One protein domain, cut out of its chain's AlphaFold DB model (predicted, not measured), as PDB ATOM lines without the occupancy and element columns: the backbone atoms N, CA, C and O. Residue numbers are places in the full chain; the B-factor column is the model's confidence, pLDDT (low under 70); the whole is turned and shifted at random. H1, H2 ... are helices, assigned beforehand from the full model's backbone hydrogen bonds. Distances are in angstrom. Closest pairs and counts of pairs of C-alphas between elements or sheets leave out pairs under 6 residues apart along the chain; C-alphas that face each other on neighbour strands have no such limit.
ATOM      1  N   LEU A 220     157.739 113.787 106.874       92.50
ATOM      2  CA  LEU A 220     158.698 114.774 107.374       92.50
ATOM      3  C   LEU A 220     159.505 115.414 106.234       92.50
ATOM      4  O   LEU A 220     159.602 116.638 106.168       92.50
ATOM      5  N   THR A 221     160.034 114.609 105.307       93.19
ATOM      6  CA  THR A 221     160.843 115.099 104.177       93.19
ATOM      7  C   THR A 221     160.025 115.979 103.235       93.19
ATOM      8  O   THR A 221     160.507 117.023 102.799       93.19
ATOM      9  N   TYR A 222     158.758 115.627 102.990       94.38
ATOM     10  CA  TYR A 222     157.851 116.486 102.229       94.38
ATOM     11  C   TYR A 222     157.592 117.810 102.960       94.38
ATOM     12  O   TYR A 222     157.718 118.865 102.342       94.38
ATOM     13  N   THR A 223     157.323 117.763 104.274       95.19
ATOM     14  CA  THR A 223     157.107 118.960 105.115       95.19
ATOM     15  C   THR A 223     158.299 119.922 105.040       95.19
ATOM     16  O   THR A 223     158.096 121.109 104.787       95.19
ATOM     17  N   LYS A 224     159.534 119.411 105.180       94.94
ATOM     18  CA  LYS A 224     160.775 120.193 105.023       94.94
ATOM     19  C   LYS A 224     160.869 120.838 103.641       94.94
ATOM     20  O   LYS A 224     160.894 122.062 103.545       94.94
ATOM     21  N   SER A 225     160.762 120.032 102.579       95.81
ATOM     22  CA  SER A 225     160.845 120.516 101.190       95.81
ATOM     23  C   SER A 225     159.791 121.573 100.840       95.81
ATOM     24  O   SER A 225     159.973 122.358  99.912       95.81
ATOM     25  N   LEU A 226     158.661 121.578 101.555       95.06
ATOM     26  CA  LEU A 226     157.565 122.520 101.371       95.06
ATOM     27  C   LEU A 226     157.836 123.840 102.105       95.06
ATOM     28  O   LEU A 226     157.650 124.898 101.509       95.06
ATOM     29  N   ALA A 227     158.345 123.787 103.343       94.81
ATOM     30  CA  ALA A 227     158.798 124.966 104.087       94.81
ATOM     31  C   ALA A 227     159.971 125.673 103.379       94.81
ATOM     32  O   ALA A 227     159.929 126.884 103.164       94.81
ATOM     33  N   GLU A 228     160.968 124.904 102.934       95.00
ATOM     34  CA  GLU A 228     162.129 125.380 102.170       95.00
ATOM     35  C   GLU A 228     161.707 126.035 100.845       95.00
ATOM     36  O   GLU A 228     162.150 127.136 100.526       95.00
ATOM     37  N   ARG A 229     160.790 125.410 100.090       95.06
ATOM     38  CA  ARG A 229     160.257 125.965  98.831       95.06
ATOM     39  C   ARG A 229     159.468 127.255  99.054       95.06
ATOM     40  O   ARG A 229     159.634 128.194  98.279       95.06
ATOM     41  N   CYS A 230     158.649 127.316 100.106       95.12
ATOM     42  CA  CYS A 230     157.940 128.530 100.519       95.12
ATOM     43  C   CYS A 230     158.915 129.679 100.807       95.12
ATOM     44  O   CYS A 230     158.792 130.752 100.213       95.12
ATOM     45  N   LEU A 231     159.925 129.441 101.651       94.38
ATOM     46  CA  LEU A 231     160.939 130.447 101.961       94.38
ATOM     47  C   LEU A 231     161.765 130.851 100.731       94.38
ATOM     48  O   LEU A 231     161.936 132.046 100.498       94.38
ATOM     49  N   ARG A 232     162.267 129.900  99.926       93.44
ATOM     50  CA  ARG A 232     163.100 130.214  98.750       93.44
ATOM     51  C   ARG A 232     162.314 131.014  97.714       93.44
ATOM     52  O   ARG A 232     162.842 131.977  97.168       93.44
ATOM     53  N   SER A 233     161.041 130.671  97.495       92.25
ATOM     54  CA  SER A 233     160.145 131.446  96.630       92.25
ATOM     55  C   SER A 233     159.927 132.866  97.157       92.25
ATOM     56  O   SER A 233     159.944 133.810  96.371       92.25
ATOM     57  N   PHE A 234     159.748 133.036  98.472       93.25
ATOM     58  CA  PHE A 234     159.595 134.354  99.084       93.25
ATOM     59  C   PHE A 234     160.871 135.196  98.958       93.25
ATOM     60  O   PHE A 234     160.804 136.284  98.386       93.25
ATOM     61  N   LEU A 235     162.031 134.686  99.394       91.75
ATOM     62  CA  LEU A 235     163.302 135.414  99.297       91.75
ATOM     63  C   LEU A 235     163.614 135.816  97.853       91.75
ATOM     64  O   LEU A 235     163.869 136.987  97.597       91.75
ATOM     65  N   VAL A 236     163.509 134.895  96.889       90.12
ATOM     66  CA  VAL A 236     163.749 135.215  95.471       90.12
ATOM     67  C   VAL A 236     162.783 136.298  94.964       90.12
ATOM     68  O   VAL A 236     163.208 137.170  94.209       90.12
ATOM     69  N   PRO A 347     155.347 143.727  99.642       50.19
ATOM     70  CA  PRO A 347     155.512 142.523  98.840       50.19
ATOM     71  C   PRO A 347     154.209 142.202  98.100       50.19
ATOM     72  O   PRO A 347     153.120 142.404  98.629       50.19
ATOM     73  N   GLN A 348     154.317 141.647  96.889       55.12
ATOM     74  CA  GLN A 348     153.155 141.109  96.157       55.12
ATOM     75  C   GLN A 348     152.552 139.875  96.863       55.12
ATOM     76  O   GLN A 348     151.390 139.540  96.660       55.12
ATOM     77  N   VAL A 349     153.339 139.209  97.716       65.25
ATOM     78  CA  VAL A 349     152.891 138.139  98.613       65.25
ATOM     79  C   VAL A 349     152.635 138.745  99.991       65.25
ATOM     80  O   VAL A 349     153.572 139.123 100.688       65.25
ATOM     81  N   GLU A 350     151.374 138.824 100.413       83.25
ATOM     82  CA  GLU A 350     151.042 139.220 101.786       83.25
ATOM     83  C   GLU A 350     151.809 138.322 102.786       83.25
ATOM     84  O   GLU A 350     151.774 137.101 102.620       83.25
ATOM     85  N   PRO A 351     152.453 138.844 103.854       84.00
ATOM     86  CA  PRO A 351     153.297 138.032 104.746       84.00
ATOM     87  C   PRO A 351     152.612 136.804 105.372       84.00
ATOM     88  O   PRO A 351     153.265 135.819 105.704       84.00
ATOM     89  N   LYS A 352     151.277 136.826 105.480       88.38
ATOM     90  CA  LYS A 352     150.441 135.699 105.932       88.38
ATOM     91  C   LYS A 352     150.430 134.511 104.958       88.38
ATOM     92  O   LYS A 352     150.060 133.413 105.346       88.38
ATOM     93  N   GLN A 353     150.795 134.732 103.696       90.88
ATOM     94  CA  GLN A 353     150.676 133.773 102.594       90.88
ATOM     95  C   GLN A 353     152.012 133.099 102.230       90.88
ATOM     96  O   GLN A 353     152.007 132.129 101.474       90.88
ATOM     97  N   ILE A 354     153.140 133.545 102.806       92.62
ATOM     98  CA  ILE A 354     154.499 133.004 102.573       92.62
ATOM     99  C   ILE A 354     154.525 131.470 102.667       92.62
ATOM    100  O   ILE A 354     155.064 130.789 101.797       92.62
ATOM    101  N   PHE A 355     153.889 130.921 103.702       96.25
ATOM    102  CA  PHE A 355     153.837 129.485 103.980       96.25
ATOM    103  C   PHE A 355     152.516 128.822 103.565       96.25
ATOM    104  O   PHE A 355     152.221 127.717 104.014       96.25
ATOM    105  N   ARG A 356     151.696 129.459 102.719       94.94
ATOM    106  CA  ARG A 356     150.330 128.987 102.436       94.94
ATOM    107  C   ARG A 356     150.241 127.512 101.981       94.94
ATOM    108  O   ARG A 356     149.418 126.790 102.541       94.94
ATOM    109  N   PRO A 357     151.110 127.004 101.081       95.62
ATOM    110  CA  PRO A 357     151.154 125.575 100.750       95.62
ATOM    111  C   PRO A 357     151.401 124.650 101.955       95.62
ATOM    112  O   PRO A 357     150.822 123.566 102.021       95.62
ATOM    113  N   LEU A 358     152.236 125.068 102.915       95.44
ATOM    114  CA  LEU A 358     152.515 124.323 104.146       95.44
ATOM    115  C   LEU A 358     151.304 124.328 105.092       95.44
ATOM    116  O   LEU A 358     150.989 123.287 105.666       95.44
ATOM    117  N   GLU A 359     150.589 125.454 105.209       95.31
ATOM    118  CA  GLU A 359     149.327 125.519 105.961       95.31
ATOM    119  C   GLU A 359     148.289 124.538 105.409       95.31
ATOM    120  O   GLU A 359     147.713 123.758 106.166       95.31
ATOM    121  N   ASP A 360     148.066 124.559 104.093       94.88
ATOM    122  CA  ASP A 360     147.043 123.733 103.449       94.88
ATOM    123  C   ASP A 360     147.394 122.235 103.507       94.88
ATOM    124  O   ASP A 360     146.510 121.406 103.738       94.88
ATOM    125  N   TYR A 361     148.682 121.873 103.426       94.75
ATOM    126  CA  TYR A 361     149.146 120.505 103.687       94.75
ATOM    127  C   TYR A 361     148.926 120.069 105.147       94.75
ATOM    128  O   TYR A 361     148.409 118.975 105.385       94.75
ATOM    129  N   ILE A 362     149.253 120.914 106.134       94.25
ATOM    130  CA  ILE A 362     149.005 120.616 107.557       94.25
ATOM    131  C   ILE A 362     147.502 120.441 107.815       94.25
ATOM    132  O   ILE A 362     147.101 119.491 108.486       94.25
ATOM    133  N   VAL A 363     146.653 121.306 107.252       93.94
ATOM    134  CA  VAL A 363     145.192 121.191 107.375       93.94
ATOM    135  C   VAL A 363     144.680 119.896 106.734       93.94
ATOM    136  O   VAL A 363     143.854 119.218 107.347       93.94
ATOM    137  N   ALA A 364     145.197 119.501 105.564       92.00
ATOM    138  CA  ALA A 364     144.832 118.243 104.909       92.00
ATOM    139  C   ALA A 364     145.163 117.009 105.774       92.00
ATOM    140  O   ALA A 364     144.311 116.133 105.941       92.00
ATOM    141  N   CYS A 365     146.346 116.972 106.399       91.12
ATOM    142  CA  CYS A 365     146.777 115.868 107.270       91.12
ATOM    143  C   CYS A 365     145.893 115.683 108.522       91.12
ATOM    144  O   CYS A 365     145.834 114.600 109.096       91.12
ATOM    145  N   PHE A 366     145.186 116.731 108.951       92.06
ATOM    146  CA  PHE A 366     144.327 116.730 110.143       92.06
ATOM    147  C   PHE A 366     142.836 116.522 109.818       92.06
ATOM    148  O   PHE A 366     141.981 116.693 110.688       92.06
ATOM    149  N   THR A 367     142.502 116.132 108.583       84.38
ATOM    150  CA  THR A 367     141.118 115.807 108.181       84.38
ATOM    151  C   THR A 367     140.613 114.472 108.738       84.38
ATOM    152  O   THR A 367     139.405 114.306 108.904       84.38
ATOM    153  N   SER A 368     141.515 113.539 109.056       82.50
ATOM    154  CA  SER A 368     141.211 112.195 109.563       82.50
ATOM    155  C   SER A 368     142.165 111.811 110.695       82.50
ATOM    156  O   SER A 368     143.372 112.033 110.605       82.50
ATOM    157  N   PHE A 369     141.648 111.173 111.751       86.06
ATOM    158  CA  PHE A 369     142.493 110.634 112.825       86.06
ATOM    159  C   PHE A 369     143.320 109.425 112.364       86.06
ATOM    160  O   PHE A 369     144.321 109.089 112.996       86.06
ATOM    161  N   HIS A 370     142.933 108.786 111.256       87.50
ATOM    162  CA  HIS A 370     143.650 107.649 110.695       87.50
ATOM    163  C   HIS A 370     145.005 108.066 110.093       87.50
ATOM    164  O   HIS A 370     146.003 107.419 110.400       87.50
ATOM    165  N   CYS A 371     145.080 109.204 109.384       89.50
ATOM    166  CA  CYS A 371     146.345 109.811 108.937       89.50
ATOM    167  C   CYS A 371     147.301 110.066 110.119       89.50
ATOM    168  O   CYS A 371     148.467 109.670 110.079       89.50
ATOM    169  N   LEU A 372     146.815 110.647 111.222       91.38
ATOM    170  CA  LEU A 372     147.630 110.828 112.430       91.38
ATOM    171  C   LEU A 372     148.060 109.484 113.042       91.38
ATOM    172  O   LEU A 372     149.224 109.318 113.390       91.38
ATOM    173  N   ASN A 373     147.163 108.500 113.136       91.12
ATOM    174  CA  ASN A 373     147.494 107.190 113.701       91.12
ATOM    175  C   ASN A 373     148.506 106.398 112.850       91.12
ATOM    176  O   ASN A 373     149.313 105.671 113.433       91.12
ATOM    177  N   SER A 374     148.501 106.534 111.519       90.25
ATOM    178  CA  SER A 374     149.474 105.897 110.614       90.25
ATOM    179  C   SER A 374     150.809 106.651 110.513       90.25
ATOM    180  O   SER A 374     151.823 106.063 110.138       90.25
ATOM    181  N   SER A 375     150.842 107.929 110.900       91.81
ATOM    182  CA  SER A 375     152.053 108.764 110.947       91.81
ATOM    183  C   SER A 375     152.967 108.420 112.122       91.81
ATOM    184  O   SER A 375     152.491 107.984 113.167       91.81
ATOM    185  N   PHE A 376     154.275 108.670 111.985       93.12
ATOM    186  CA  PHE A 376     155.283 108.495 113.048       93.12
ATOM    187  C   PHE A 376     155.249 107.101 113.702       93.12
ATOM    188  O   PHE A 376     155.161 106.967 114.923       93.12
ATOM    189  N   LEU A 377     155.252 106.036 112.898       91.06
ATOM    190  CA  LEU A 377     155.403 104.664 113.390       91.06
ATOM    191  C   LEU A 377     156.888 104.338 113.587       91.06
ATOM    192  O   LEU A 377     157.676 104.491 112.658       91.06
ATOM    193  N   THR A 378     157.266 103.848 114.773       87.38
ATOM    194  CA  THR A 378     158.634 103.362 115.021       87.38
ATOM    195  C   THR A 378     158.972 102.232 114.035       87.38
ATOM    196  O   THR A 378     158.190 101.275 113.955       87.38
ATOM    197  N   SER A 457     151.300  98.277 121.148       91.12
ATOM    198  CA  SER A 457     151.468  97.180 122.106       91.12
ATOM    199  C   SER A 457     151.195  97.657 123.531       91.12
ATOM    200  O   SER A 457     151.290  98.847 123.828       91.12
ATOM    201  N   SER A 458     150.952  96.736 124.465       87.69
ATOM    202  CA  SER A 458     150.777  97.055 125.894       87.69
ATOM    203  C   SER A 458     152.005  97.688 126.565       87.69
ATOM    204  O   SER A 458     151.925  98.133 127.706       87.69
ATOM    205  N   ARG A 459     153.155  97.748 125.877       86.75
ATOM    206  CA  ARG A 459     154.391  98.382 126.364       86.75
ATOM    207  C   ARG A 459     154.771  99.660 125.621       86.75
ATOM    208  O   ARG A 459     155.541 100.440 126.169       86.75
ATOM    209  N   SER A 460     154.278  99.884 124.403       90.25
ATOM    210  CA  SER A 460     154.604 101.075 123.615       90.25
ATOM    211  C   SER A 460     153.475 101.431 122.643       90.25
ATOM    212  O   SER A 460     152.955 100.533 121.976       90.25
ATOM    213  N   PRO A 461     153.149 102.725 122.466       92.69
ATOM    214  CA  PRO A 461     152.266 103.153 121.390       92.69
ATOM    215  C   PRO A 461     152.944 103.040 120.011       92.69
ATOM    216  O   PRO A 461     152.286 103.309 119.015       92.69
ATOM    217  N   HIS A 462     154.235 102.672 119.936       93.25
ATOM    218  CA  HIS A 462     155.073 102.641 118.725       93.25
ATOM    219  C   HIS A 462     155.128 103.985 117.983       93.25
ATOM    220  O   HIS A 462     155.033 104.040 116.755       93.25
ATOM    221  N   ILE A 463     155.228 105.087 118.730       93.56
ATOM    222  CA  ILE A 463     155.447 106.422 118.163       93.56
ATOM    223  C   ILE A 463     156.953 106.655 118.022       93.56
ATOM    224  O   ILE A 463     157.700 106.461 118.983       93.56
ATOM    225  N   ASP A 464     157.401 107.073 116.839       94.12
ATOM    226  CA  ASP A 464     158.730 107.662 116.676       94.12
ATOM    227  C   ASP A 464     158.711 109.097 117.218       94.12
ATOM    228  O   ASP A 464     158.205 110.027 116.585       94.12
ATOM    229  N   TRP A 465     159.201 109.259 118.447       93.81
ATOM    230  CA  TRP A 465     159.201 110.547 119.130       93.81
ATOM    231  C   TRP A 465     160.199 111.543 118.533       93.81
ATOM    232  O   TRP A 465     159.911 112.736 118.556       93.81
ATOM    233  N   ALA A 466     161.319 111.077 117.970       94.62
ATOM    234  CA  ALA A 466     162.331 111.954 117.387       94.62
ATOM    235  C   ALA A 466     161.826 112.553 116.068       94.62
ATOM    236  O   ALA A 466     161.818 113.772 115.911       94.62
ATOM    237  N   ALA A 467     161.285 111.717 115.175       94.94
ATOM    238  CA  ALA A 467     160.680 112.179 113.926       94.94
ATOM    239  C   ALA A 467     159.468 113.106 114.164       94.94
ATOM    240  O   ALA A 467     159.220 114.017 113.372       94.94
ATOM    241  N   LEU A 468     158.720 112.903 115.257       95.56
ATOM    242  CA  LEU A 468     157.617 113.783 115.658       95.56
ATOM    243  C   LEU A 468     158.103 115.144 116.179       95.56
ATOM    244  O   LEU A 468     157.543 116.173 115.805       95.56
ATOM    245  N   GLU A 469     159.118 115.162 117.047       94.62
ATOM    246  CA  GLU A 469     159.724 116.397 117.567       94.62
ATOM    247  C   GLU A 469     160.364 117.214 116.430       94.62
ATOM    248  O   GLU A 469     160.149 118.425 116.339       94.62
ATOM    249  N   GLU A 470     161.053 116.549 115.499       95.38
ATOM    250  CA  GLU A 470     161.639 117.161 114.304       95.38
ATOM    251  C   GLU A 470     160.571 117.708 113.338       95.38
ATOM    252  O   GLU A 470     160.726 118.806 112.796       95.38
ATOM    253  N   TRP A 471     159.450 116.998 113.157       96.62
ATOM    254  CA  TRP A 471     158.319 117.494 112.365       96.62
ATOM    255  C   TRP A 471     157.653 118.715 113.005       96.62
ATOM    256  O   TRP A 471     157.398 119.704 112.314       96.62
ATOM    257  N   TYR A 472     157.422 118.688 114.322       96.62
ATOM    258  CA  TYR A 472     156.895 119.848 115.039       96.62
ATOM    259  C   TYR A 472     157.843 121.045 114.944       96.62
ATOM    260  O   TYR A 472     157.375 122.144 114.660       96.62
ATOM    261  N   SER A 473     159.156 120.847 115.100       95.06
ATOM    262  CA  SER A 473     160.151 121.907 114.897       95.06
ATOM    263  C   SER A 473     160.091 122.469 113.470       95.06
ATOM    264  O   SER A 473     159.947 123.678 113.302       95.06
ATOM    265  N   THR A 474     160.064 121.602 112.450       95.12
ATOM    266  CA  THR A 474     159.954 121.991 111.029       95.12
ATOM    267  C   THR A 474     158.705 122.841 110.746       95.12
ATOM    268  O   THR A 474     158.775 123.805 109.988       95.12
ATOM    269  N   ALA A 475     157.557 122.502 111.342       94.81
ATOM    270  CA  ALA A 475     156.297 123.214 111.116       94.81
ATOM    271  C   ALA A 475     156.147 124.496 111.962       94.81
ATOM    272  O   ALA A 475     155.564 125.476 111.500       94.81
ATOM    273  N   ILE A 476     156.640 124.500 113.203       94.56
ATOM    274  CA  ILE A 476     156.477 125.613 114.156       94.56
ATOM    275  C   ILE A 476     157.561 126.676 113.959       94.56
ATOM    276  O   ILE A 476     157.275 127.868 114.063       94.56
ATOM    277  N   GLU A 477     158.787 126.258 113.650       93.75
ATOM    278  CA  GLU A 477     159.947 127.117 113.390       93.75
ATOM    279  C   GLU A 477     160.266 127.161 111.888       93.75
ATOM    280  O   GLU A 477     161.422 127.269 111.491       93.75
ATOM    281  N   ALA A 478     159.229 127.097 111.044       93.06
ATOM    282  CA  ALA A 478     159.342 127.076 109.583       93.06
ATOM    283  C   ALA A 478     160.112 128.277 108.994       93.06
ATOM    284  O   ALA A 478     160.579 128.196 107.863       93.06
ATOM    285  N   GLY A 479     160.264 129.375 109.745       91.06
ATOM    286  CA  GLY A 479     161.100 130.517 109.378       91.06
ATOM    287  C   GLY A 479     162.585 130.373 109.728       91.06
ATOM    288  O   GLY A 479     163.397 131.047 109.110       91.06
ATOM    289  N   ARG A 480     162.976 129.499 110.668       92.75
ATOM    290  CA  ARG A 480     164.357 129.371 111.186       92.75
ATOM    291  C   ARG A 480     165.462 129.299 110.111       92.75
ATOM    292  O   ARG A 480     166.451 130.006 110.298       92.75
ATOM    293  N   PRO A 481     165.358 128.501 109.027       93.31
ATOM    294  CA  PRO A 481     166.447 128.358 108.053       93.31
ATOM    295  C   PRO A 481     166.524 129.506 107.029       93.31
ATOM    296  O   PRO A 481     167.271 129.402 106.058       93.31
ATOM    297  N   TRP A 482     165.764 130.600 107.203       93.62
ATOM    298  CA  TRP A 482     165.727 131.700 106.230       93.62
ATOM    299  C   TRP A 482     167.108 132.292 105.934       93.62
ATOM    300  O   TRP A 482     167.380 132.661 104.795       93.62
ATOM    301  N   SER A 483     167.961 132.388 106.954       91.25
ATOM    302  CA  SER A 483     169.228 133.117 106.885       91.25
ATOM    303  C   SER A 483     170.313 132.284 106.216       91.25
ATOM    304  O   SER A 483     170.950 132.758 105.289       91.25
ATOM    305  N   ASP A 484     170.443 131.010 106.589       92.00
ATOM    306  CA  ASP A 484     171.437 130.102 105.998       92.00
ATOM    307  C   ASP A 484     171.157 129.884 104.492       92.00
ATOM    308  O   ASP A 484     172.058 129.704 103.670       92.00
ATOM    309  N   MET A 485     169.879 129.972 104.103       92.25
ATOM    310  CA  MET A 485     169.442 129.968 102.710       92.25
ATOM    311  C   MET A 485     169.578 131.343 102.019       92.25
ATOM    312  O   MET A 485     169.789 131.374 100.810       92.25
ATOM    313  N   TYR A 486     169.498 132.470 102.736       92.56
ATOM    314  CA  TYR A 486     169.875 133.786 102.197       92.56
ATOM    315  C   TYR A 486     171.375 133.827 101.875       92.56
ATOM    316  O   TYR A 486     171.744 134.180 100.757       92.56
ATOM    317  N   ASP A 487     172.217 133.353 102.794       91.88
ATOM    318  CA  ASP A 487     173.664 133.221 102.597       91.88
ATOM    319  C   ASP A 487     173.973 132.299 101.397       91.88
ATOM    320  O   ASP A 487     174.822 132.612 100.561       91.88
ATOM    321  N   SER A 488     173.208 131.209 101.241       92.62
ATOM    322  CA  SER A 488     173.281 130.327 100.062       92.62
ATOM    323  C   SER A 488     172.871 131.028  98.757       92.62
ATOM    324  O   SER A 488     173.497 130.809  97.724       92.62
ATOM    325  N   LEU A 489     171.845 131.889  98.778       90.88
ATOM    326  CA  LEU A 489     171.415 132.656  97.601       90.88
ATOM    327  C   LEU A 489     172.429 133.742  97.206       90.88
ATOM    328  O   LEU A 489     172.591 133.980  96.014       90.88
ATOM    329  N   ILE A 490     173.146 134.350  98.160       92.06
ATOM    330  CA  ILE A 490     174.278 135.252  97.866       92.06
ATOM    331  C   ILE A 490     175.448 134.475  97.242       92.06
ATOM    332  O   ILE A 490     176.117 134.983  96.345       92.06
ATOM    333  N   ALA A 491     175.702 133.244  97.698       90.94
ATOM    334  CA  ALA A 491     176.739 132.390  97.121       90.94
ATOM    335  C   ALA A 491     176.406 131.930  95.685       90.94
ATOM    336  O   ALA A 491     177.321 131.706  94.893       90.94
ATOM    337  N   GLU A 492     175.118 131.814  95.339       90.12
ATOM    338  CA  GLU A 492     174.649 131.604  93.961       90.12
ATOM    339  C   GLU A 492     174.695 132.894  93.113       90.12
ATOM    340  O   GLU A 492     175.076 132.840  91.944       90.12
ATOM    341  N   ASP A 493     174.300 134.040  93.678       87.69
ATOM    342  CA  ASP A 493     174.221 135.340  92.998       87.69
ATOM    343  C   ASP A 493     174.581 136.496  93.964       87.69
ATOM    344  O   ASP A 493     173.723 136.990  94.709       87.69
ATOM    345  N   PRO A 494     175.840 136.981  93.939       86.25
ATOM    346  CA  PRO A 494     176.289 138.087  94.789       86.25
ATOM    347  C   PRO A 494     175.549 139.415  94.564       86.25
ATOM    348  O   PRO A 494     175.640 140.306  95.407       86.25
ATOM    349  N   GLY A 495     174.803 139.561  93.460       81.31
ATOM    350  CA  GLY A 495     173.966 140.732  93.193       81.31
ATOM    351  C   GLY A 495     172.733 140.838  94.098       81.31
ATOM    352  O   GLY A 495     172.113 141.898  94.150       81.31
ATOM    353  N   LEU A 496     172.386 139.776  94.835       84.94
ATOM    354  CA  LEU A 496     171.225 139.728  95.737       84.94
ATOM    355  C   LEU A 496     171.511 140.238  97.163       84.94
ATOM    356  O   LEU A 496     170.633 140.161  98.024       84.94
ATOM    357  N   ALA A 497     172.719 140.736  97.442       86.94
ATOM    358  CA  ALA A 497     173.097 141.219  98.767       86.94
ATOM    359  C   ALA A 497     172.368 142.531  99.136       86.94
ATOM    360  O   ALA A 497     172.546 143.562  98.490       86.94
ATOM    361  N   VAL A 498     171.578 142.505 100.215       88.38
ATOM    362  CA  VAL A 498     170.796 143.654 100.715       88.38
ATOM    363  C   VAL A 498     171.282 144.153 102.083       88.38
ATOM    364  O   VAL A 498     172.005 143.465 102.805       88.38
ATOM    365  N   SER A 499     170.893 145.379 102.447       88.19
ATOM    366  CA  SER A 499     171.336 146.034 103.683       88.19
ATOM    367  C   SER A 499     170.728 145.410 104.957       88.19
ATOM    368  O   SER A 499     169.641 144.824 104.908       88.19
ATOM    369  N   PRO A 500     171.365 145.574 106.138       86.25
ATOM    370  CA  PRO A 500     170.882 144.974 107.387       86.25
ATOM    371  C   PRO A 500     169.462 145.386 107.808       86.25
ATOM    372  O   PRO A 500     168.768 144.590 108.437       86.25
ATOM    373  N   SER A 501     169.000 146.589 107.447       85.56
ATOM    374  CA  SER A 501     167.618 147.021 107.703       85.56
ATOM    375  C   SER A 501     166.607 146.242 106.856       85.56
ATOM    376  O   SER A 501     165.599 145.776 107.380       85.56
ATOM    377  N   VAL A 502     166.910 146.008 105.575       87.12
ATOM    378  CA  VAL A 502     166.068 145.187 104.689       87.12
ATOM    379  C   VAL A 502     166.022 143.732 105.171       87.12
ATOM    380  O   VAL A 502     164.969 143.101 105.112       87.12
ATOM    381  N   LEU A 503     167.118 143.205 105.730       89.12
ATOM    382  CA  LEU A 503     167.131 141.876 106.358       89.12
ATOM    383  C   LEU A 503     166.257 141.801 107.619       89.12
ATOM    384  O   LEU A 503     165.590 140.787 107.835       89.12
ATOM    385  N   GLN A 504     166.208 142.869 108.418       89.25
ATOM    386  CA  GLN A 504     165.316 142.958 109.576       89.25
ATOM    387  C   GLN A 504     163.834 142.974 109.155       89.25
ATOM    388  O   GLN A 504     163.021 142.280 109.771       89.25
ATOM    389  N   ASP A 505     163.487 143.687 108.078       88.25
ATOM    390  CA  ASP A 505     162.132 143.689 107.506       88.25
ATOM    391  C   ASP A 505     161.748 142.325 106.905       88.25
ATOM    392  O   ASP A 505     160.636 141.836 107.131       88.25
ATOM    393  N   ILE A 506     162.668 141.673 106.183       90.75
ATOM    394  CA  ILE A 506     162.489 140.316 105.639       90.75
ATOM    395  C   ILE A 506     162.218 139.314 106.769       90.75
ATOM    396  O   ILE A 506     161.238 138.567 106.709       90.75
ATOM    397  N   GLU A 507     163.023 139.324 107.836       93.19
ATOM    398  CA  GLU A 507     162.807 138.448 108.991       93.19
ATOM    399  C   GLU A 507     161.480 138.759 109.707       93.19
ATOM    400  O   GLU A 507     160.748 137.838 110.087       93.19
ATOM    401  N   ALA A 508     161.112 140.036 109.854       90.88
ATOM    402  CA  ALA A 508     159.837 140.424 110.450       90.88
ATOM    403  C   ALA A 508     158.637 139.848 109.674       90.88
ATOM    404  O   ALA A 508     157.709 139.318 110.293       90.88
ATOM    405  N   GLN A 509     158.677 139.879 108.336       91.69
ATOM    406  CA  GLN A 509     157.643 139.295 107.476       91.69
ATOM    407  C   GLN A 509     157.610 137.761 107.555       91.69
ATOM    408  O   GLN A 509     156.533 137.183 107.723       91.69
ATOM    409  N   ILE A 510     158.770 137.096 107.521       93.88
ATOM    410  CA  ILE A 510     158.873 135.631 107.654       93.88
ATOM    411  C   ILE A 510     158.302 135.157 108.995       93.88
ATOM    412  O   ILE A 510     157.559 134.177 109.041       93.88
ATOM    413  N   LEU A 511     158.574 135.878 110.085       93.31
ATOM    414  CA  LEU A 511     158.039 135.560 111.409       93.31
ATOM    415  C   LEU A 511     156.517 135.780 111.507       93.31
ATOM    416  O   LEU A 511     155.851 135.032 112.223       93.31
ATOM    417  N   ILE A 512     155.941 136.740 110.769       92.69
ATOM    418  CA  ILE A 512     154.477 136.883 110.637       92.69
ATOM    419  C   ILE A 512     153.885 135.674 109.898       92.69
ATOM    420  O   ILE A 512     152.856 135.146 110.326       92.69
ATOM    421  N   GLY A 513     154.536 135.202 108.831       93.19
ATOM    422  CA  GLY A 513     154.145 133.977 108.130       93.19
ATOM    423  C   GLY A 513     154.221 132.739 109.030       93.19
ATOM    424  O   GLY A 513     153.267 131.968 109.107       93.19
ATOM    425  N   GLN A 514     155.313 132.584 109.783       94.31
ATOM    426  CA  GLN A 514     155.500 131.494 110.746       94.31
ATOM    427  C   GLN A 514     154.393 131.479 111.817       94.31
ATOM    428  O   GLN A 514     153.851 130.423 112.139       94.31
ATOM    429  N   GLU A 515     153.992 132.647 112.333       92.25
ATOM    430  CA  GLU A 515     152.882 132.762 113.288       92.25
ATOM    431  C   GLU A 515     151.539 132.285 112.689       92.25
ATOM    432  O   GLU A 515     150.689 131.755 113.410       92.25
ATOM    433  N   HIS A 516     151.337 132.424 111.373       93.88
ATOM    434  CA  HIS A 516     150.144 131.916 110.687       93.88
ATOM    435  C   HIS A 516     150.171 130.387 110.535       93.88
ATOM    436  O   HIS A 516     149.171 129.752 110.877       93.88
ATOM    437  N   VAL A 517     151.326 129.773 110.238       95.19
ATOM    438  CA  VAL A 517     151.489 128.301 110.280       95.19
ATOM    439  C   VAL A 517     151.190 127.745 111.676       95.19
ATOM    440  O   VAL A 517     150.444 126.774 111.817       95.19
ATOM    441  N   GLN A 518     151.692 128.397 112.731       94.81
ATOM    442  CA  GLN A 518     151.409 128.020 114.122       94.81
ATOM    443  C   GLN A 518     149.902 128.101 114.443       94.81
ATOM    444  O   GLN A 518     149.334 127.173 115.030       94.81
ATOM    445  N   LYS A 519     149.220 129.170 114.005       93.81
ATOM    446  CA  LYS A 519     147.758 129.326 114.125       93.81
ATOM    447  C   LYS A 519     146.994 128.268 113.320       93.81
ATOM    448  O   LYS A 519     146.001 127.737 113.822       93.81
ATOM    449  N   ALA A 520     147.445 127.935 112.109       95.75
ATOM    450  CA  ALA A 520     146.846 126.917 111.250       95.75
ATOM    451  C   ALA A 520     146.945 125.519 111.882       95.75
ATOM    452  O   ALA A 520     145.925 124.843 112.015       95.75
ATOM    453  N   LEU A 521     148.126 125.137 112.380       96.31
ATOM    454  CA  LEU A 521     148.363 123.888 113.111       96.31
ATOM    455  C   LEU A 521     147.470 123.774 114.358       96.31
ATOM    456  O   LEU A 521     146.807 122.760 114.565       96.31
ATOM    457  N   LEU A 522     147.386 124.828 115.176       95.50
ATOM    458  CA  LEU A 522     146.513 124.847 116.357       95.50
ATOM    459  C   LEU A 522     145.023 124.744 115.990       95.50
ATOM    460  O   LEU A 522     144.270 124.023 116.649       95.50
ATOM    461  N   LYS A 523     144.587 125.423 114.922       95.38
ATOM    462  CA  LYS A 523     143.215 125.341 114.396       95.38
ATOM    463  C   LYS A 523     142.903 123.946 113.840       95.38
ATOM    464  O   LYS A 523     141.789 123.457 114.036       95.38
ATOM    465  N   ALA A 524     143.870 123.293 113.200       95.81
ATOM    466  CA  ALA A 524     143.768 121.917 112.726       95.81
ATOM    467  C   ALA A 524     143.596 120.931 113.899       95.81
ATOM    468  O   ALA A 524     142.608 120.194 113.932       95.81
ATOM    469  N   CYS A 525     144.453 121.017 114.929       96.44
ATOM    470  CA  CYS A 525     144.309 120.277 116.189       96.44
ATOM    471  C   CYS A 525     142.928 120.482 116.839       96.44
ATOM    472  O   CYS A 525     142.287 119.523 117.266       96.44
ATOM    473  N   GLU A 526     142.437 121.724 116.923       94.88
ATOM    474  CA  GLU A 526     141.127 121.992 117.526       94.88
ATOM    475  C   GLU A 526     139.965 121.450 116.673       94.88
ATOM    476  O   GLU A 526     138.938 121.053 117.222       94.88
ATOM    477  N   THR A 527     140.115 121.411 115.346       94.06
ATOM    478  CA  THR A 527     139.081 120.936 114.413       94.06
ATOM    479  C   THR A 527     138.892 119.424 114.518       94.06
ATOM    480  O   THR A 527     137.766 118.973 114.734       94.06
ATOM    481  N   ILE A 528     139.976 118.644 114.487       94.56
ATOM    482  CA  ILE A 528     139.890 117.187 114.675       94.56
ATOM    483  C   ILE A 528     139.404 116.819 116.086       94.56
ATOM    484  O   ILE A 528     138.565 115.942 116.249       94.56
ATOM    485  N   LEU A 529     139.805 117.562 117.124       95.44
ATOM    486  CA  LEU A 529     139.297 117.352 118.487       95.44
ATOM    487  C   LEU A 529     137.844 117.840 118.694       95.44
ATOM    488  O   LEU A 529     137.210 117.496 119.699       95.44
ATOM    489  N   LYS A 530     137.290 118.655 117.783       94.25
ATOM    490  CA  LYS A 530     135.864 119.040 117.760       94.25
ATOM    491  C   LYS A 530     134.973 117.932 117.197       94.25
ATOM    492  O   LYS A 530     133.850 117.796 117.684       94.25
ATOM    493  N   ARG A 531     135.471 117.148 116.237       93.38
ATOM    494  CA  ARG A 531     134.819 115.952 115.680       93.38
ATOM    495  C   ARG A 531     135.864 114.838 115.482       93.38
ATOM    496  O   ARG A 531     136.349 114.669 114.368       93.38
ATOM    497  N   PRO A 532     136.207 114.074 116.535       89.50
ATOM    498  CA  PRO A 532     137.185 112.986 116.438       89.50
ATOM    499  C   PRO A 532     136.652 111.751 115.684       89.50
ATOM    500  O   PRO A 532     137.371 110.768 115.545       89.50
ATOM    501  N   GLY A 533     135.402 111.785 115.206       87.44
ATOM    502  CA  GLY A 533     134.726 110.666 114.560       87.44
ATOM    503  C   GLY A 533     133.933 109.831 115.564       87.44
ATOM    504  O   GLY A 533     133.164 110.363 116.375       87.44
ATOM    505  N   ARG A 534     134.116 108.509 115.487       85.38
ATOM    506  CA  ARG A 534     133.509 107.526 116.399       85.38
ATOM    507  C   ARG A 534     134.084 107.628 117.816       85.38
ATOM    508  O   ARG A 534     135.135 108.224 118.041       85.38
ATOM    509  N   ARG A 535     133.403 107.016 118.789       88.69
ATOM    510  CA  ARG A 535     133.934 106.874 120.153       88.69
ATOM    511  C   ARG A 535     135.197 106.005 120.138       88.69
ATOM    512  O   ARG A 535     135.180 104.946 119.525       88.69
ATOM    513  N   LEU A 547     150.012 112.217 119.952       96.50
ATOM    514  CA  LEU A 547     150.674 113.080 118.969       96.50
ATOM    515  C   LEU A 547     150.297 114.550 119.196       96.50
ATOM    516  O   LEU A 547     151.180 115.377 119.402       96.50
ATOM    517  N   ILE A 548     148.999 114.877 119.257       96.75
ATOM    518  CA  ILE A 548     148.536 116.260 119.464       96.75
ATOM    519  C   ILE A 548     148.969 116.803 120.837       96.75
ATOM    520  O   ILE A 548     149.332 117.974 120.936       96.75
ATOM    521  N   ALA A 549     148.984 115.976 121.890       96.06
ATOM    522  CA  ALA A 549     149.478 116.371 123.213       96.06
ATOM    523  C   ALA A 549     150.990 116.672 123.241       96.06
ATOM    524  O   ALA A 549     151.446 117.422 124.106       96.06
ATOM    525  N   ALA A 550     151.764 116.131 122.295       95.12
ATOM    526  CA  ALA A 550     153.188 116.418 122.143       95.12
ATOM    527  C   ALA A 550     153.480 117.727 121.379       95.12
ATOM    528  O   ALA A 550     154.644 118.097 121.270       95.12
ATOM    529  N   ASN A 551     152.463 118.443 120.874       95.00
ATOM    530  CA  ASN A 551     152.642 119.726 120.185       95.00
ATOM    531  C   ASN A 551     153.254 120.787 121.132       95.00
ATOM    532  O   ASN A 551     152.573 121.191 122.083       95.00
ATOM    533  N   PRO A 552     154.475 121.300 120.865       93.25
ATOM    534  CA  PRO A 552     155.157 122.259 121.738       93.25
ATOM    535  C   PRO A 552     154.351 123.523 122.064       93.25
ATOM    536  O   PRO A 552     154.452 124.028 123.179       93.25
ATOM    537  N   LEU A 553     153.485 123.997 121.157       91.69
ATOM    538  CA  LEU A 553     152.655 125.196 121.358       91.69
ATOM    539  C   LEU A 553     151.620 125.059 122.494       91.69
ATOM    540  O   LEU A 553     151.018 126.053 122.900       91.69
ATOM    541  N   LEU A 554     151.385 123.846 123.005       92.12
ATOM    542  CA  LEU A 554     150.518 123.608 124.162       92.12
ATOM    543  C   LEU A 554     151.263 123.711 125.506       92.12
ATOM    544  O   LEU A 554     150.613 123.805 126.546       92.12
ATOM    545  N   HIS A 555     152.601 123.704 125.505       89.25
ATOM    546  CA  HIS A 555     153.432 123.598 126.710       89.25
ATOM    547  C   HIS A 555     154.023 124.946 127.122       89.25
ATOM    548  O   HIS A 555     154.585 125.670 126.305       89.25
ATOM    549  N   ALA A 556     153.956 125.272 128.417       82.00
ATOM    550  CA  ALA A 556     154.439 126.558 128.940       82.00
ATOM    551  C   ALA A 556     155.969 126.735 128.833       82.00
ATOM    552  O   ALA A 556     156.479 127.851 128.871       82.00
ATOM    553  N   SER A 557     156.703 125.626 128.705       81.31
ATOM    554  CA  SER A 557     158.158 125.590 128.567       81.31
ATOM    555  C   SER A 557     158.660 125.923 127.159       81.31
ATOM    556  O   SER A 557     159.857 126.165 126.996       81.31
ATOM    557  N   TYR A 558     157.798 125.903 126.135       85.62
ATOM    558  CA  TYR A 558     158.223 126.159 124.761       85.62
ATOM    559  C   TYR A 558     158.432 127.657 124.505       85.62
ATOM    560  O   TYR A 558     157.577 128.487 124.817       85.62
ATOM    561  N   LYS A 559     159.576 127.996 123.902       84.25
ATOM    562  CA  LYS A 559     159.948 129.355 123.494       84.25
ATOM    563  C   LYS A 559     160.083 129.378 121.966       84.25
ATOM    564  O   LYS A 559     161.049 128.804 121.467       84.25
ATOM    565  N   PRO A 560     159.143 129.995 121.226       82.12
ATOM    566  CA  PRO A 560     159.213 130.067 119.768       82.12
ATOM    567  C   PRO A 560     160.470 130.786 119.269       82.12
ATOM    568  O   PRO A 560     160.958 131.717 119.913       82.12
ATOM    569  N   TYR A 561     160.944 130.411 118.078       86.25
ATOM    570  CA  TYR A 561     161.978 131.168 117.371       86.25
ATOM    571  C   TYR A 561     161.502 132.605 117.090       86.25
ATOM    572  O   TYR A 561     160.478 132.808 116.434       86.25
ATOM    573  N   ALA A 562     162.249 133.590 117.603       83.50
ATOM    574  CA  ALA A 562     161.871 135.006 117.622       83.50
ATOM    575  C   ALA A 562     162.629 135.893 116.610       83.50
ATOM    576  O   ALA A 562     162.329 137.084 116.521       83.50
ATOM    577  N   GLY A 563     163.578 135.316 115.864       85.25
ATOM    578  CA  GLY A 563     164.473 136.011 114.930       85.25
ATOM    579  C   GLY A 563     165.948 136.026 115.360       85.25
ATOM    580  O   GLY A 563     166.276 135.665 116.492       85.25
ATOM    581  N   ARG A 564     166.840 136.430 114.446       84.56
ATOM    582  CA  ARG A 564     168.233 136.833 114.712       84.56
ATOM    583  C   ARG A 564     168.326 138.327 115.074       84.56
ATOM    584  O   ARG A 564     169.224 138.697 115.826       84.56
ATOM    585  N   PHE A 565     167.415 139.177 114.590       82.62
ATOM    586  CA  PHE A 565     167.451 140.626 114.824       82.62
ATOM    587  C   PHE A 565     166.615 141.067 116.045       82.62
ATOM    588  O   PHE A 565     165.437 140.716 116.155       82.62
TER     589      PHE A 565
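Overview. This is residues 220 to 236, 347 to 378, 457 to 535 and 547 to 565 of the 904 residues of the protein "HECT domain-containing protein" of Thermothielavioides terrestris (strain ATCC 38088 / NRRL 8126) (UniProt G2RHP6). What shape? It is a rod of helices: H1, H2, H4 and H6 form its core, with H5 and H3 towards opposite ends. How large? The all-helix domain of 147 printed residues, with six named helices, is only just compact, close to loose, with radius of gyration of the C-alphas 17.1 A and spans 58 by 28 by 27 A.

Arrangement. And the hub? H1, residues 220 to 236, touches H2, residues 356 to 365, at a shallow tilt of 17 degrees, opposite ways; their closest C-alphas, 226 and 358, are 6.0 A apart. Backbones? Each O i to N i+4 pair in the six helices is within hydrogen-bond range.

Along the chain. First helix? H1 begins at C-alpha 220, (158.698, 114.774, 107.374). Last helix? H6, residues 500 to 530, ends at C-alpha 530, (135.864, 119.040, 117.760).

Size, cuts and confidence. Any cuts? Residues 237 to 346, 379 to 456 and 536 to 546 are cut out, with C-alpha gaps of 11.5, 11.8 and 17.9 A. Low confidence? Residues 347 to 349 have pLDDT under 70.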